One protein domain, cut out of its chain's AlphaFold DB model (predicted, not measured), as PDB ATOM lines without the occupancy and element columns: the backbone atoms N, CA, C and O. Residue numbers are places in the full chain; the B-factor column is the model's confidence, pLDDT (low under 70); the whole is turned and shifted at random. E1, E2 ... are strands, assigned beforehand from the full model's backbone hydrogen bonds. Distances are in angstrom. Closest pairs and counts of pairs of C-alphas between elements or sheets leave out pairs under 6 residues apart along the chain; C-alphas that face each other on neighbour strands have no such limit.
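This is residues 602 to 662 and 680 to 731 of the 739 residues of the protein "DUF3048 domain-containing protein" of Chloroflexi bacterium (UniProt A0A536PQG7). Two twisted sheets make a loose sandwich, only partly face to face, with the strands of the one at 47 degrees to those of the other. The larger sheet, E8 E7 E6 E5 E9 in order, is mixed; the smaller, E1 E2 E3 E4, is antiparallel, and the loop residues 642 to 647 stick out beyond it. The printed part has 113 residues with nine named strands, E1 to E9 along the chain, and no named helix. The class is all strand, though under half of the residues, 56 of 113, are in named elements. The whole is compact, with a radius of gyration of the C-alphas of 14.7 A and spans of 38 by 35 by 28 A.

In the larger, strongly twisted sheet, E5, residues 653 to 659, is parallel to the edge strand E9, residues 725 to 731, at 21 degrees, with N 728 and O 655 2.8 A apart. On E5's other side E6, residues 682 to 690, is antiparallel to it at 153 degrees, with N 656 and O 687 at 2.8 A. E6, E7, residues 693 to 701, and E8, residues 709 to 712, form a meander, each strand the antiparallel neighbour of the one before. N 686 and O 697 are 2.9 A apart in the hairpin of E6 and E7, and N 698 and O 711 2.8 A in that of E7 and E8. E6 bends by 60 degrees at residue 685 and E7 by 58 degrees at residue 696. The other sheet is a second meander: E1, residues 605 to 608, E2, residues 616 to 621, E3, residues 626 to 632, and E4, residues 637 to 639. Its hairpins have N 606 and O 618 at 3.0 A, N 619 and O 628 at 3.0 A, and N 631 and O 638 at 2.9 A. Between the sheets, the closest C-alphas of E3 and E6, Thr 626 and Arg 690, are 7.3 A apart; those of E1 and E9, Ile 608 and His 728, are 7.9 A apart. E4 and E8 are apart.

E1 begins at C-alpha 605, (130.565, 106.857, 137.469), and E9 ends at C-alpha 731, (133.925, 111.194, 157.459). From first to last C-alpha E6 measures 24.2 A, E7 24.0 A, E9 19.7 A, E3 19.5 A, E5 19.1 A and E2 16.3 A.

The farthest C-alphas, Ala 644 and Thr 714, are 42.8 A apart. Residues 663 to 679 are not printed; C-alphas 662 and 680 are 12.2 A apart across this cut. The links E4 to E5 and E8 to E9 are long. Residues 712 to 716 have pLDDT under 70.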
ATOM      1  N   PRO A 602     133.058  97.119 138.393       83.81
ATOM      2  CA  PRO A 602     132.826  98.244 137.489       83.81
ATOM      3  C   PRO A 602     132.375  99.502 138.250       83.81
ATOM      4  O   PRO A 602     131.610  99.416 139.211       83.81
ATOM      5  N   ALA A 603     132.909 100.652 137.844       94.06
ATOM      6  CA  ALA A 603     132.576 101.979 138.351       94.06
ATOM      7  C   ALA A 603     132.913 103.028 137.282       94.06
ATOM      8  O   ALA A 603     133.937 103.719 137.331       94.06
ATOM      9  N   SER A 604     132.034 103.109 136.289       95.56
ATOM     10  CA  SER A 604     132.058 104.112 135.226       95.56
ATOM     11  C   SER A 604     131.674 105.506 135.722       95.56
ATOM     12  O   SER A 604     132.072 106.502 135.129       95.56
ATOM     13  N   THR A 605     130.931 105.592 136.826       97.88
ATOM     14  CA  THR A 605     130.565 106.857 137.469       97.88
ATOM     15  C   THR A 605     130.739 106.773 138.981       97.88
ATOM     16  O   THR A 605     130.572 105.706 139.578       97.88
ATOM     17  N   LEU A 606     131.052 107.899 139.625       98.06
ATOM     18  CA  LEU A 606     131.009 108.040 141.083       98.06
ATOM     19  C   LEU A 606     130.560 109.441 141.500       98.06
ATOM     20  O   LEU A 606     130.748 110.411 140.764       98.06
ATOM     21  N   THR A 607     129.965 109.552 142.689       98.19
ATOM     22  CA  THR A 607     129.526 110.835 143.261       98.19
ATOM     23  C   THR A 607     130.079 111.018 144.668       98.19
ATOM     24  O   THR A 607     129.844 110.187 145.539       98.19
ATOM     25  N   ILE A 608     130.774 112.127 144.907       97.94
ATOM     26  CA  ILE A 608     131.254 112.517 146.233       97.94
ATOM     27  C   ILE A 608     130.168 113.365 146.907       97.94
ATOM     28  O   ILE A 608     129.846 114.451 146.403       97.94
ATOM     29  N   PRO A 609     129.585 112.899 148.026       95.12
ATOM     30  CA  PRO A 609     128.361 113.459 148.588       95.12
ATOM     31  C   PRO A 609     128.627 114.683 149.477       95.12
ATOM     32  O   PRO A 609     128.182 114.745 150.619       95.12
ATOM     33  N   TYR A 610     129.360 115.675 148.966       95.12
ATOM     34  CA  TYR A 610     129.469 116.977 149.626       95.12
ATOM     35  C   TYR A 610     128.114 117.704 149.664       95.12
ATOM     36  O   TYR A 610     127.096 117.218 149.167       95.12
ATOM     37  N   ARG A 611     128.095 118.905 150.253       90.44
ATOM     38  CA  ARG A 611     126.914 119.777 150.279       90.44
ATOM     39  C   ARG A 611     126.322 119.959 148.873       90.44
ATOM     40  O   ARG A 611     127.052 119.942 147.887       90.44
ATOM     41  N   ALA A 612     125.006 120.158 148.775       87.75
ATOM     42  CA  ALA A 612     124.262 120.169 147.506       87.75
ATOM     43  C   ALA A 612     124.848 121.095 146.411       87.75
ATOM     44  O   ALA A 612     124.790 120.772 145.225       87.75
ATOM     45  N   ASP A 613     125.445 122.220 146.804       86.50
ATOM     46  CA  ASP A 613     126.097 123.222 145.947       86.50
ATOM     47  C   ASP A 613     127.593 122.966 145.671       86.50
ATOM     48  O   ASP A 613     128.280 123.807 145.085       86.50
ATOM     49  N   ALA A 614     128.098 121.810 146.100       90.50
ATOM     50  CA  ALA A 614     129.482 121.374 145.955       90.50
ATOM     51  C   ALA A 614     129.626 119.870 145.652       90.50
ATOM     52  O   ALA A 614     130.756 119.395 145.572       90.50
ATOM     53  N   VAL A 615     128.524 119.125 145.467       95.38
ATOM     54  CA  VAL A 615     128.549 117.702 145.072       95.38
ATOM     55  C   VAL A 615     129.463 117.522 143.863       95.38
ATOM     56  O   VAL A 615     129.342 118.264 142.885       95.38
ATOM     57  N   VAL A 616     130.351 116.531 143.914       97.69
ATOM     58  CA  VAL A 616     131.276 116.218 142.816       97.69
ATOM     59  C   VAL A 616     130.831 114.928 142.150       97.69
ATOM     60  O   VAL A 616     130.515 113.958 142.832       97.69
ATOM     61  N   ARG A 617     130.825 114.905 140.821       98.12
ATOM     62  CA  ARG A 617     130.624 113.700 140.019       98.12
ATOM     63  C   ARG A 617     131.848 113.468 139.153       98.12
ATOM     64  O   ARG A 617     132.415 114.416 138.614       98.12
ATOM     65  N   TYR A 618     132.212 112.209 138.992       98.75
ATOM     66  CA  TYR A 618     133.219 111.786 138.036       98.75
ATOM     67  C   TYR A 618     132.622 110.794 137.049       98.75
ATOM     68  O   TYR A 618     131.983 109.830 137.473       98.75
ATOM     69  N   ASP A 619     132.894 111.012 135.764       98.50
ATOM     70  CA  ASP A 619     132.469 110.135 134.672       98.50
ATOM     71  C   ASP A 619     133.710 109.578 133.962       98.50
ATOM     72  O   ASP A 619     134.546 110.342 133.475       98.50
ATOM     73  N   TYR A 620     133.856 108.256 133.930       98.50
ATOM     74  CA  TYR A 620     134.978 107.576 133.294       98.50
ATOM     75  C   TYR A 620     134.857 107.608 131.771       98.50
ATOM     76  O   TYR A 620     133.824 107.246 131.206       98.50
ATOM     77  N   ASP A 621     135.950 107.972 131.111       97.12
ATOM     78  CA  ASP A 621     136.131 107.862 129.673       97.12
ATOM     79  C   ASP A 621     137.133 106.734 129.357       97.12
ATOM     80  O   ASP A 621     138.323 106.870 129.663       97.12
ATOM     81  N   PRO A 622     136.693 105.630 128.721       91.69
ATOM     82  CA  PRO A 622     137.565 104.512 128.375       91.69
ATOM     83  C   PRO A 622     138.582 104.838 127.276       91.69
ATOM     84  O   PRO A 622     139.519 104.068 127.112       91.69
ATOM     85  N   VAL A 623     138.416 105.932 126.519       92.75
ATOM     86  CA  VAL A 623     139.369 106.323 125.464       92.75
ATOM     87  C   VAL A 623     140.595 106.991 126.071       92.75
ATOM     88  O   VAL A 623     141.725 106.643 125.744       92.75
ATOM     89  N   SER A 624     140.381 107.963 126.959       92.94
ATOM     90  CA  SER A 624     141.474 108.654 127.650       92.94
ATOM     91  C   SER A 624     141.946 107.938 128.919       92.94
ATOM     92  O   SER A 624     142.983 108.312 129.470       92.94
ATOM     93  N   HIS A 625     141.207 106.925 129.381       95.38
ATOM     94  CA  HIS A 625     141.415 106.240 130.659       95.38
ATOM     95  C   HIS A 625     141.401 107.211 131.851       95.38
ATOM     96  O   HIS A 625     142.201 107.097 132.777       95.38
ATOM     97  N   THR A 626     140.504 108.199 131.830       98.00
ATOM     98  CA  THR A 626     140.399 109.221 132.884       98.00
ATOM     99  C   THR A 626     138.963 109.434 133.343       98.00
ATOM    100  O   THR A 626     138.007 109.091 132.659       98.00
ATOM    101  N   TYR A 627     138.813 110.022 134.524       98.62
ATOM    102  CA  TYR A 627     137.553 110.418 135.130       98.62
ATOM    103  C   TYR A 627     137.341 111.923 134.964       98.62
ATOM    104  O   TYR A 627     137.963 112.730 135.658       98.62
ATOM    105  N   ALA A 628     136.442 112.310 134.063       98.50
ATOM    106  CA  ALA A 628     136.009 113.687 133.867       98.50
ATOM    107  C   ALA A 628     135.324 114.229 135.129       98.50
ATOM    108  O   ALA A 628     134.324 113.664 135.568       98.50
ATOM    109  N   ARG A 629     135.829 115.335 135.692       98.31
ATOM    110  CA  ARG A 629     135.275 115.935 136.918       98.31
ATOM    111  C   ARG A 629     134.162 116.934 136.609       98.31
ATOM    112  O   ARG A 629     134.317 117.834 135.782       98.31
ATOM    113  N   TYR A 630     133.055 116.804 137.325       98.00
ATOM    114  CA  TYR A 630     131.925 117.723 137.325       98.00
ATOM    115  C   TYR A 630     131.625 118.162 138.753       98.00
ATOM    116  O   TYR A 630     131.721 117.364 139.684       98.00
ATOM    117  N   GLN A 631     131.188 119.404 138.931       95.19
ATOM    118  CA  GLN A 631     130.800 119.910 140.243       95.19
ATOM    119  C   GLN A 631     129.464 120.638 140.173       95.19
ATOM    120  O   GLN A 631     129.212 121.424 139.261       95.19
ATOM    121  N   SER A 632     128.601 120.357 141.142       94.44
ATOM    122  CA  SER A 632     127.300 121.002 141.283       94.44
ATOM    123  C   SER A 632     127.462 122.479 141.653       94.44
ATOM    124  O   SER A 632     128.384 122.851 142.384       94.44
ATOM    125  N   ASP A 633     126.557 123.319 141.164       89.69
ATOM    126  CA  ASP A 633     126.331 124.698 141.623       89.69
ATOM    127  C   ASP A 633     125.080 124.819 142.522       89.69
ATOM    128  O   ASP A 633     124.633 125.916 142.853       89.69
ATOM    129  N   GLY A 634     124.493 123.679 142.899       89.31
ATOM    130  CA  GLY A 634     123.249 123.574 143.664       89.31
ATOM    131  C   GLY A 634     122.012 123.398 142.785       89.31
ATOM    132  O   GLY A 634     120.921 123.175 143.308       89.31
ATOM    133  N   ARG A 635     122.164 123.484 141.459       89.06
ATOM    134  CA  ARG A 635     121.088 123.297 140.477       89.06
ATOM    135  C   ARG A 635     121.456 122.257 139.428       89.06
ATOM    136  O   ARG A 635     120.648 121.384 139.131       89.06
ATOM    137  N   THR A 636     122.656 122.350 138.861       92.94
ATOM    138  CA  THR A 636     123.137 121.467 137.793       92.94
ATOM    139  C   THR A 636     124.627 121.162 137.952       92.94
ATOM    140  O   THR A 636     125.368 121.912 138.585       92.94
ATOM    141  N   PHE A 637     125.075 120.047 137.374       95.81
ATOM    142  CA  PHE A 637     126.496 119.707 137.315       95.81
ATOM    143  C   PHE A 637     127.189 120.491 136.201       95.81
ATOM    144  O   PHE A 637     126.806 120.385 135.037       95.81
ATOM    145  N   GLN A 638     128.243 121.222 136.553       95.62
ATOM    146  CA  GLN A 638     129.107 121.929 135.614       95.62
ATOM    147  C   GLN A 638     130.354 121.093 135.337       95.62
ATOM    148  O   GLN A 638     130.978 120.598 136.278       95.62
ATOM    149  N   ARG A 639     130.726 120.926 134.060       96.88
ATOM    150  CA  ARG A 639     132.014 120.311 133.705       96.88
ATOM    151  C   ARG A 639     133.119 121.234 134.187       96.88
ATOM    152  O   ARG A 639     133.140 122.404 133.813       96.88
ATOM    153  N   GLU A 640     134.025 120.718 135.004       96.56
ATOM    154  CA  GLU A 640     135.105 121.546 135.505       96.56
ATOM    155  C   GLU A 640     136.193 121.731 134.449       96.56
ATOM    156  O   GLU A 640     136.632 120.782 133.788       96.56
ATOM    157  N   VAL A 641     136.620 122.980 134.312       97.25
ATOM    158  CA  VAL A 641     137.642 123.432 133.378       97.25
ATOM    159  C   VAL A 641     138.583 124.359 134.136       97.25
ATOM    160  O   VAL A 641     138.138 125.166 134.955       97.25
ATOM    161  N   ASP A 642     139.878 124.233 133.873       98.12
ATOM    162  CA  ASP A 642     140.890 125.149 134.384       98.12
ATOM    163  C   ASP A 642     140.781 126.500 133.664       98.12
ATOM    164  O   ASP A 642     140.943 126.587 132.444       98.12
ATOM    165  N   GLY A 643     140.483 127.558 134.419       96.94
ATOM    166  CA  GLY A 643     140.253 128.896 133.882       96.94
ATOM    167  C   GLY A 643     141.487 129.531 133.234       96.94
ATOM    168  O   GLY A 643     141.332 130.422 132.402       96.94
ATOM    169  N   ALA A 644     142.695 129.048 133.543       97.00
ATOM    170  CA  ALA A 644     143.930 129.604 132.992       97.00
ATOM    171  C   ALA A 644     144.190 129.145 131.547       97.00
ATOM    172  O   ALA A 644     144.861 129.836 130.782       97.00
ATOM    173  N   ASN A 645     143.703 127.959 131.162       96.44
ATOM    174  CA  ASN A 645     144.064 127.326 129.887       96.44
ATOM    175  C   ASN A 645     142.917 126.588 129.175       96.44
ATOM    176  O   ASN A 645     143.139 126.001 128.115       96.44
ATOM    177  N   ASN A 646     141.702 126.620 129.724       95.94
ATOM    178  CA  ASN A 646     140.517 125.931 129.216       95.94
ATOM    179  C   ASN A 646     140.645 124.398 129.108       95.94
ATOM    180  O   ASN A 646     139.870 123.758 128.392       95.94
ATOM    181  N   VAL A 647     141.588 123.776 129.823       97.75
ATOM    182  CA  VAL A 647     141.712 122.314 129.873       97.75
ATOM    183  C   VAL A 647     140.651 121.748 130.811       97.75
ATOM    184  O   VAL A 647     140.562 122.123 131.981       97.75
ATOM    185  N   ALA A 648     139.841 120.821 130.299       97.44
ATOM    186  CA  ALA A 648     138.857 120.114 131.106       97.44
ATOM    187  C   ALA A 648     139.550 119.200 132.123       97.44
ATOM    188  O   ALA A 648     140.452 118.439 131.772       97.44
ATOM    189  N   ILE A 649     139.096 119.234 133.375       98.38
ATOM    190  CA  ILE A 649     139.679 118.410 134.433       98.38
ATOM    191  C   ILE A 649     139.267 116.954 134.227       98.38
ATOM    192  O   ILE A 649     138.079 116.635 134.064       98.38
ATOM    193  N   ALA A 650     140.269 116.080 134.211       97.56
ATOM    194  CA  ALA A 650     140.098 114.643 134.108       97.56
ATOM    195  C   ALA A 650     141.194 113.930 134.914       97.56
ATOM    196  O   ALA A 650     142.383 114.059 134.625       97.56
ATOM    197  N   ALA A 651     140.791 113.211 135.959       98.06
ATOM    198  CA  ALA A 651     141.703 112.536 136.874       98.06
ATOM    199  C   ALA A 651     142.057 111.144 136.347       98.06
ATOM    200  O   ALA A 651     141.174 110.424 135.883       98.06
ATOM    201  N   ARG A 652     143.314 110.714 136.469       97.94
ATOM    202  CA  ARG A 652     143.658 109.308 136.215       97.94
ATOM    203  C   ARG A 652     143.183 108.421 137.364       97.94
ATOM    204  O   ARG A 652     142.666 107.332 137.140       97.94
ATOM    205  N   ASN A 653     143.325 108.931 138.584       98.75
ATOM    206  CA  ASN A 653     142.947 108.235 139.802       98.75
ATOM    207  C   ASN A 653     142.027 109.116 140.646       98.75
ATOM    208  O   ASN A 653     142.296 110.309 140.814       98.75
ATOM    209  N   VAL A 654     141.001 108.515 141.244       98.81
ATOM    210  CA  VAL A 654     140.236 109.120 142.339       98.81
ATOM    211  C   VAL A 654     140.368 108.225 143.564       98.81
ATOM    212  O   VAL A 654     140.099 107.028 143.507       98.81
ATOM    213  N   VAL A 655     140.806 108.794 144.681       98.69
ATOM    214  CA  VAL A 655     140.972 108.103 145.960       98.69
ATOM    215  C   VAL A 655     140.042 108.739 146.977       98.69
ATOM    216  O   VAL A 655     140.022 109.954 147.152       98.69
ATOM    217  N   VAL A 656     139.275 107.916 147.675       98.62
ATOM    218  CA  VAL A 656     138.407 108.345 148.767       98.62
ATOM    219  C   VAL A 656     138.995 107.800 150.055       98.62
ATOM    220  O   VAL A 656     139.115 106.591 150.209       98.62
ATOM    221  N   ILE A 657     139.365 108.690 150.968       98.12
ATOM    222  CA  ILE A 657     139.887 108.361 152.292       98.12
ATOM    223  C   ILE A 657     138.778 108.638 153.299       98.12
ATOM    224  O   ILE A 657     138.385 109.789 153.495       98.12
ATOM    225  N   ASN A 658     138.299 107.586 153.956       97.38
ATOM    226  CA  ASN A 658     137.378 107.702 155.074       97.38
ATOM    227  C   ASN A 658     138.179 107.757 156.380       97.38
ATOM    228  O   ASN A 658     138.980 106.863 156.678       97.38
ATOM    229  N   THR A 659     137.970 108.816 157.156       96.81
ATOM    230  CA  THR A 659     138.664 109.037 158.427       96.81
ATOM    231  C   THR A 659     137.815 109.839 159.408       96.81
ATOM    232  O   THR A 659     136.747 110.342 159.063       96.81
ATOM    233  N   ASP A 660     138.289 109.944 160.644       95.06
ATOM    234  CA  ASP A 660     137.659 110.759 161.672       95.06
ATOM    235  C   ASP A 660     137.795 112.237 161.291       95.06
ATOM    236  O   ASP A 660     138.908 112.734 161.098       95.06
ATOM    237  N   VAL A 661     136.659 112.923 161.184       94.19
ATOM    238  CA  VAL A 661     136.554 114.367 160.943       94.19
ATOM    239  C   VAL A 661     135.687 114.943 162.054       94.19
ATOM    240  O   VAL A 661     134.566 114.478 162.260       94.19
ATOM    241  N   TRP A 662     136.187 115.943 162.776       91.31
ATOM    242  CA  TRP A 662     135.479 116.537 163.909       91.31
ATOM    243  C   TRP A 662     135.530 118.062 163.876       91.31
ATOM    244  O   TRP A 662     136.458 118.667 163.339       91.31
ATOM    245  N   LEU A 680     144.717 112.216 159.865       93.88
ATOM    246  CA  LEU A 680     145.443 111.827 158.644       93.88
ATOM    247  C   LEU A 680     146.673 110.945 158.924       93.88
ATOM    248  O   LEU A 680     147.630 110.969 158.157       93.88
ATOM    249  N   THR A 681     146.649 110.187 160.024       90.50
ATOM    250  CA  THR A 681     147.650 109.166 160.399       90.50
ATOM    251  C   THR A 681     146.976 107.926 160.984       90.50
ATOM    252  O   THR A 681     145.800 107.955 161.367       90.50
ATOM    253  N   GLY A 682     147.721 106.828 161.044       84.25
ATOM    254  CA  GLY A 682     147.220 105.514 161.414       84.25
ATOM    255  C   GLY A 682     146.637 104.796 160.206       84.25
ATOM    256  O   GLY A 682     147.215 104.837 159.121       84.25
ATOM    257  N   VAL A 683     145.509 104.120 160.411       86.69
ATOM    258  CA  VAL A 683     144.836 103.307 159.391       86.69
ATOM    259  C   VAL A 683     143.373 103.734 159.261       86.69
ATOM    260  O   VAL A 683     142.779 104.240 160.223       86.69
ATOM    261  N   GLY A 684     142.778 103.523 158.092       86.94
ATOM    262  CA  GLY A 684     141.342 103.694 157.873       86.94
ATOM    263  C   GLY A 684     140.897 103.123 156.530       86.94
ATOM    264  O   GLY A 684     141.719 102.666 155.743       86.94
ATOM    265  N   ARG A 685     139.588 103.131 156.267       91.75
ATOM    266  CA  ARG A 685     139.030 102.606 155.011       91.75
ATOM    267  C   ARG A 685     139.260 103.572 153.857       91.75
ATOM    268  O   ARG A 685     139.242 104.790 154.048       91.75
ATOM    269  N   ALA A 686     139.419 103.026 152.662       96.50
ATOM    270  CA  ALA A 686     139.486 103.799 151.436       96.50
ATOM    271  C   ALA A 686     138.818 103.074 150.263       96.50
ATOM    272  O   ALA A 686     138.788 101.845 150.202       96.50
ATOM    273  N   SER A 687     138.329 103.861 149.308       97.00
ATOM    274  CA  SER A 687     137.884 103.375 148.001       97.00
ATOM    275  C   SER A 687     138.743 104.005 146.906       97.00
ATOM    276  O   SER A 687     139.023 105.205 146.934       97.00
ATOM    277  N   PHE A 688     139.133 103.207 145.919       98.06
ATOM    278  CA  PHE A 688     140.053 103.591 144.852       98.06
ATOM    279  C   PHE A 688     139.378 103.431 143.499       98.06
ATOM    280  O   PHE A 688     138.767 102.396 143.233       98.06
ATOM    281  N   PHE A 689     139.512 104.436 142.641       98.56
ATOM    282  CA  PHE A 689     138.901 104.467 141.322       98.56
ATOM    283  C   PHE A 689     139.951 104.778 140.259       98.56
ATOM    284  O   PHE A 689     140.599 105.825 140.306       98.56
ATOM    285  N   ARG A 690     140.103 103.866 139.301       96.62
ATOM    286  CA  ARG A 690     140.877 104.028 138.062       96.62
ATOM    287  C   ARG A 690     140.360 103.035 137.024       96.62
ATOM    288  O   ARG A 690     139.712 102.052 137.380       96.62
ATOM    289  N   ASP A 691     140.598 103.324 135.751       93.12
ATOM    290  CA  ASP A 691     140.246 102.448 134.623       93.12
ATOM    291  C   ASP A 691     138.771 101.992 134.574       93.12
ATOM    292  O   ASP A 691     138.458 100.892 134.114       93.12
ATOM    293  N   GLY A 692     137.843 102.820 135.064       95.75
ATOM    294  CA  GLY A 692     136.414 102.493 135.096       95.75
ATOM    295  C   GLY A 692     136.053 101.454 136.157       95.75
ATOM    296  O   GLY A 692     135.029 100.780 136.030       95.75
ATOM    297  N   ARG A 693     136.897 101.279 137.179       93.00
ATOM    298  CA  ARG A 693     136.745 100.274 138.235       93.00
ATOM    299  C   ARG A 693     136.844 100.903 139.614       93.00
ATOM    300  O   ARG A 693     137.491 101.929 139.798       93.00
ATOM    301  N   ARG A 694     136.228 100.243 140.591       95.75
ATOM    302  CA  ARG A 694     136.292 100.567 142.013       95.75
ATOM    303  C   ARG A 694     136.868  99.395 142.790       95.75
ATOM    304  O   ARG A 694     136.296  98.303 142.773       95.75
ATOM    305  N   GLN A 695     137.941  99.662 143.518       91.25
ATOM    306  CA  GLN A 695     138.549  98.749 144.475       91.25
ATOM    307  C   GLN A 695     138.321  99.265 145.898       91.25
ATOM    308  O   GLN A 695     138.496 100.454 146.162       91.25
ATOM    309  N   GLU A 696     137.936  98.377 146.812       88.50
ATOM    310  CA  GLU A 696     137.900  98.684 148.246       88.50
ATOM    311  C   GLU A 696     139.220  98.292 148.910       88.50
ATOM    312  O   GLU A 696     139.904  97.355 148.478       88.50
ATOM    313  N   GLY A 697     139.565  99.008 149.972       85.81
ATOM    314  CA  GLY A 697     140.718  98.683 150.785       85.81
ATOM    315  C   GLY A 697     140.893  99.627 151.965       85.81
ATOM    316  O   GLY A 697     139.946 100.216 152.492       85.81
ATOM    317  N   SER A 698     142.141  99.783 152.379       86.94
ATOM    318  CA  SER A 698     142.545 100.613 153.503       86.94
ATOM    319  C   SER A 698     143.696 101.536 153.126       86.94
ATOM    320  O   SER A 698     144.545 101.213 152.293       86.94
ATOM    321  N   TRP A 699     143.734 102.697 153.770       93.19
ATOM    322  CA  TRP A 699     144.893 103.574 153.791       93.19
ATOM    323  C   TRP A 699     145.672 103.366 155.090       93.19
ATOM    324  O   TRP A 699     145.092 103.122 156.150       93.19
ATOM    325  N   TYR A 700     146.990 103.496 155.004       85.00
ATOM    326  CA  TYR A 700     147.914 103.516 156.129       85.00
ATOM    327  C   TYR A 700     148.878 104.690 155.986       85.00
ATOM    328  O   TYR A 700     149.355 104.983 154.888       85.00
ATOM    329  N   ARG A 701     149.175 105.358 157.101       88.75
ATOM    330  CA  ARG A 701     150.142 106.451 157.156       88.75
ATOM    331  C   ARG A 701     150.749 106.572 158.552       88.75
ATOM    332  O   ARG A 701     150.048 106.940 159.493       88.75
ATOM    333  N   ALA A 702     152.040 106.267 158.682       79.44
ATOM    334  CA  ALA A 702     152.714 106.166 159.980       79.44
ATOM    335  C   ALA A 702     152.817 107.520 160.704       79.44
ATOM    336  O   ALA A 702     152.465 107.630 161.876       79.44
ATOM    337  N   SER A 703     153.246 108.566 159.995       86.69
ATOM    338  CA  SER A 703     153.381 109.922 160.526       86.69
ATOM    339  C   SER A 703     152.942 110.992 159.516       86.69
ATOM    340  O   SER A 703     152.652 110.712 158.352       86.69
ATOM    341  N   TRP A 704     152.937 112.261 159.941       89.12
ATOM    342  CA  TRP A 704     152.666 113.410 159.059       89.12
ATOM    343  C   TRP A 704     153.713 113.587 157.953       89.12
ATOM    344  O   TRP A 704     153.475 114.301 156.981       89.12
ATOM    345  N   PHE A 705     154.862 112.931 158.073       90.12
ATOM    346  CA  PHE A 705     155.952 113.014 157.113       90.12
ATOM    347  C   PHE A 705     155.905 111.913 156.056       90.12
ATOM    348  O   PHE A 705     156.602 112.037 155.050       90.12
ATOM    349  N   ASP A 706     155.099 110.879 156.262       87.94
ATOM    350  CA  ASP A 706     154.972 109.765 155.329       87.94
ATOM    351  C   ASP A 706     153.856 110.033 154.322       87.94
ATOM    352  O   ASP A 706     152.914 110.780 154.599       87.94
ATOM    353  N   GLN A 707     153.956 109.420 153.151       89.88
ATOM    354  CA  GLN A 707     152.877 109.336 152.177       89.88
ATOM    355  C   GLN A 707     151.793 108.347 152.629       89.88
ATOM    356  O   GLN A 707     152.001 107.534 153.531       89.88
ATOM    357  N   PHE A 708     150.633 108.393 151.976       91.44
ATOM    358  CA  PHE A 708     149.652 107.326 152.130       91.44
ATOM    359  C   PHE A 708     150.126 106.055 151.416       91.44
ATOM    360  O   PHE A 708     150.558 106.095 150.262       91.44
ATOM    361  N   THR A 709     149.991 104.926 152.101       86.62
ATOM    362  CA  THR A 709     150.091 103.585 151.524       86.62
ATOM    363  C   THR A 709     148.694 102.996 151.436       86.62
ATOM    364  O   THR A 709     147.908 103.115 152.375       86.62
ATOM    365  N   PHE A 710     148.384 102.361 150.312       89.69
ATOM    366  CA  PHE A 710     147.072 101.788 150.043       89.69
ATOM    367  C   PHE A 710     147.175 100.280 149.913       89.69
ATOM    368  O   PHE A 710     148.088  99.783 149.255       89.69
ATOM    369  N   VAL A 711     146.244  99.564 150.532       75.44
ATOM    370  CA  VAL A 711     146.186  98.101 150.499       75.44
ATOM    371  C   VAL A 711     144.751  97.631 150.315       75.44
ATOM    372  O   VAL A 711     143.827  98.299 150.768       75.44
ATOM    373  N   THR A 712     144.545  96.497 149.660       68.12
ATOM    374  CA  THR A 712     143.253  95.808 149.595       68.12
ATOM    375  C   THR A 712     142.904  95.205 150.958       68.12
ATOM    376  O   THR A 712     143.749  95.100 151.850       68.12
ATOM    377  N   ASP A 713     141.670  94.722 151.109       57.22
ATOM    378  CA  ASP A 713     141.256  93.972 152.305       57.22
ATOM    379  C   ASP A 713     142.021  92.643 152.480       57.22
ATOM    380  O   ASP A 713     142.069  92.093 153.579       57.22
ATOM    381  N   THR A 714     142.653  92.133 151.416       47.84
ATOM    382  CA  THR A 714     143.533  90.951 151.451       47.84
ATOM    383  C   THR A 714     144.992  91.298 151.760       47.84
ATOM    384  O   THR A 714     145.823  90.398 151.870       47.84
ATOM    385  N   GLY A 715     145.311  92.587 151.925       48.97
ATOM    386  CA  GLY A 715     146.653  93.076 152.228       48.97
ATOM    387  C   GLY A 715     147.571  93.264 151.025       48.97
ATOM    388  O   GLY A 715     148.751  93.559 151.214       48.97
ATOM    389  N   GLU A 716     147.062  93.109 149.802       58.06
ATOM    390  CA  GLU A 716     147.803  93.423 148.579       58.06
ATOM    391  C   GLU A 716     147.949  94.941 148.441       58.06
ATOM    392  O   GLU A 716     147.005  95.680 148.713       58.06
ATOM    393  N   ARG A 717     149.110  95.440 148.006       70.75
ATOM    394  CA  ARG A 717     149.285  96.876 147.784       70.75
ATOM    395  C   ARG A 717     148.467  97.343 146.583       70.75
ATOM    396  O   ARG A 717     148.492  96.735 145.518       70.75
ATOM    397  N   ILE A 718     147.790  98.473 146.742       79.88
ATOM    398  CA  ILE A 718     147.081  99.142 145.654       79.88
ATOM    399  C   ILE A 718     148.015 100.178 145.032       79.88
ATOM    400  O   ILE A 718     148.482 101.101 145.704       79.88
ATOM    401  N   LEU A 719     148.271 100.023 143.733       88.88
ATOM    402  CA  LEU A 719     149.020 100.975 142.919       88.88
ATOM    403  C   LEU A 719     148.059 101.838 142.095       88.88
ATOM    404  O   LEU A 719     147.039 101.373 141.571       88.88
ATOM    405  N   LEU A 720     148.415 103.111 141.972       96.44
ATOM    406  CA  LEU A 720     147.734 104.097 141.143       96.44
ATOM    407  C   LEU A 720     148.251 104.030 139.696       96.44
ATOM    408  O   LEU A 720     149.396 103.654 139.447       96.44
ATOM    409  N   SER A 721     147.439 104.433 138.727       95.69
ATOM    410  CA  SER A 721     147.897 104.635 137.348       95.69
ATOM    411  C   SER A 721     148.741 105.908 137.233       95.69
ATOM    412  O   SER A 721     148.397 106.905 137.876       95.69
ATOM    413  N   PRO A 722     149.776 105.946 136.374       96.12
ATOM    414  CA  PRO A 722     150.481 107.183 136.052       96.12
ATOM    415  C   PRO A 722     149.534 108.291 135.565       96.12
ATOM    416  O   PRO A 722     148.822 108.130 134.575       96.12
ATOM    417  N   GLY A 723     149.516 109.421 136.270       97.19
ATOM    418  CA  GLY A 723     148.693 110.589 135.975       97.19
ATOM    419  C   GLY A 723     148.179 111.309 137.225       97.19
ATOM    420  O   GLY A 723     148.505 110.958 138.362       97.19
ATOM    421  N   GLN A 724     147.367 112.349 137.010       98.25
ATOM    422  CA  GLN A 724     146.825 113.173 138.093       98.25
ATOM    423  C   GLN A 724     145.937 112.350 139.035       98.25
ATOM    424  O   GLN A 724     145.061 111.602 138.587       98.25
ATOM    425  N   THR A 725     146.125 112.544 140.341       98.75
ATOM    426  CA  THR A 725     145.340 111.884 141.391       98.75
ATOM    427  C   THR A 725     144.497 112.892 142.164       98.75
ATOM    428  O   THR A 725     145.018 113.860 142.716       98.75
ATOM    429  N   TRP A 726     143.192 112.647 142.242       98.75
ATOM    430  CA  TRP A 726     142.280 113.382 143.117       98.75
ATOM    431  C   TRP A 726     142.020 112.589 144.390       98.75
ATOM    432  O   TRP A 726     141.754 111.393 144.327       98.75
ATOM    433  N   ILE A 727     142.090 113.249 145.543       98.62
ATOM    434  CA  ILE A 727     141.865 112.628 146.849       98.62
ATOM    435  C   ILE A 727     140.751 113.370 147.573       98.62
ATOM    436  O   ILE A 727     140.851 114.573 147.794       98.62
ATOM    437  N   HIS A 728     139.724 112.646 147.996       98.44
ATOM    438  CA  HIS A 728     138.644 113.167 148.824       98.44
ATOM    439  C   HIS A 728     138.789 112.647 150.249       98.44
ATOM    440  O   HIS A 728     138.786 111.434 150.460       98.44
ATOM    441  N   ILE A 729     138.890 113.551 151.225       97.38
ATOM    442  CA  ILE A 729     138.846 113.180 152.646       97.38
ATOM    443  C   ILE A 729     137.413 113.326 153.151       97.38
ATOM    444  O   ILE A 729     136.866 114.433 153.141       97.38
ATOM    445  N   LEU A 730     136.817 112.217 153.588       96.69
ATOM    446  CA  LEU A 730     135.427 112.139 154.031       96.69
ATOM    447  C   LEU A 730     135.319 111.544 155.450       96.69
ATOM    448  O   LEU A 730     136.181 110.753 155.844       96.69
ATOM    449  N   PRO A 731     134.252 111.870 156.203       95.81
ATOM    450  CA  PRO A 731     133.925 111.194 157.459       95.81
ATOM    451  C   PRO A 731     133.789 109.668 157.306       95.81
ATOM    452  O   PRO A 731     133.452 109.161 156.232       95.81
TER     453      PRO A 731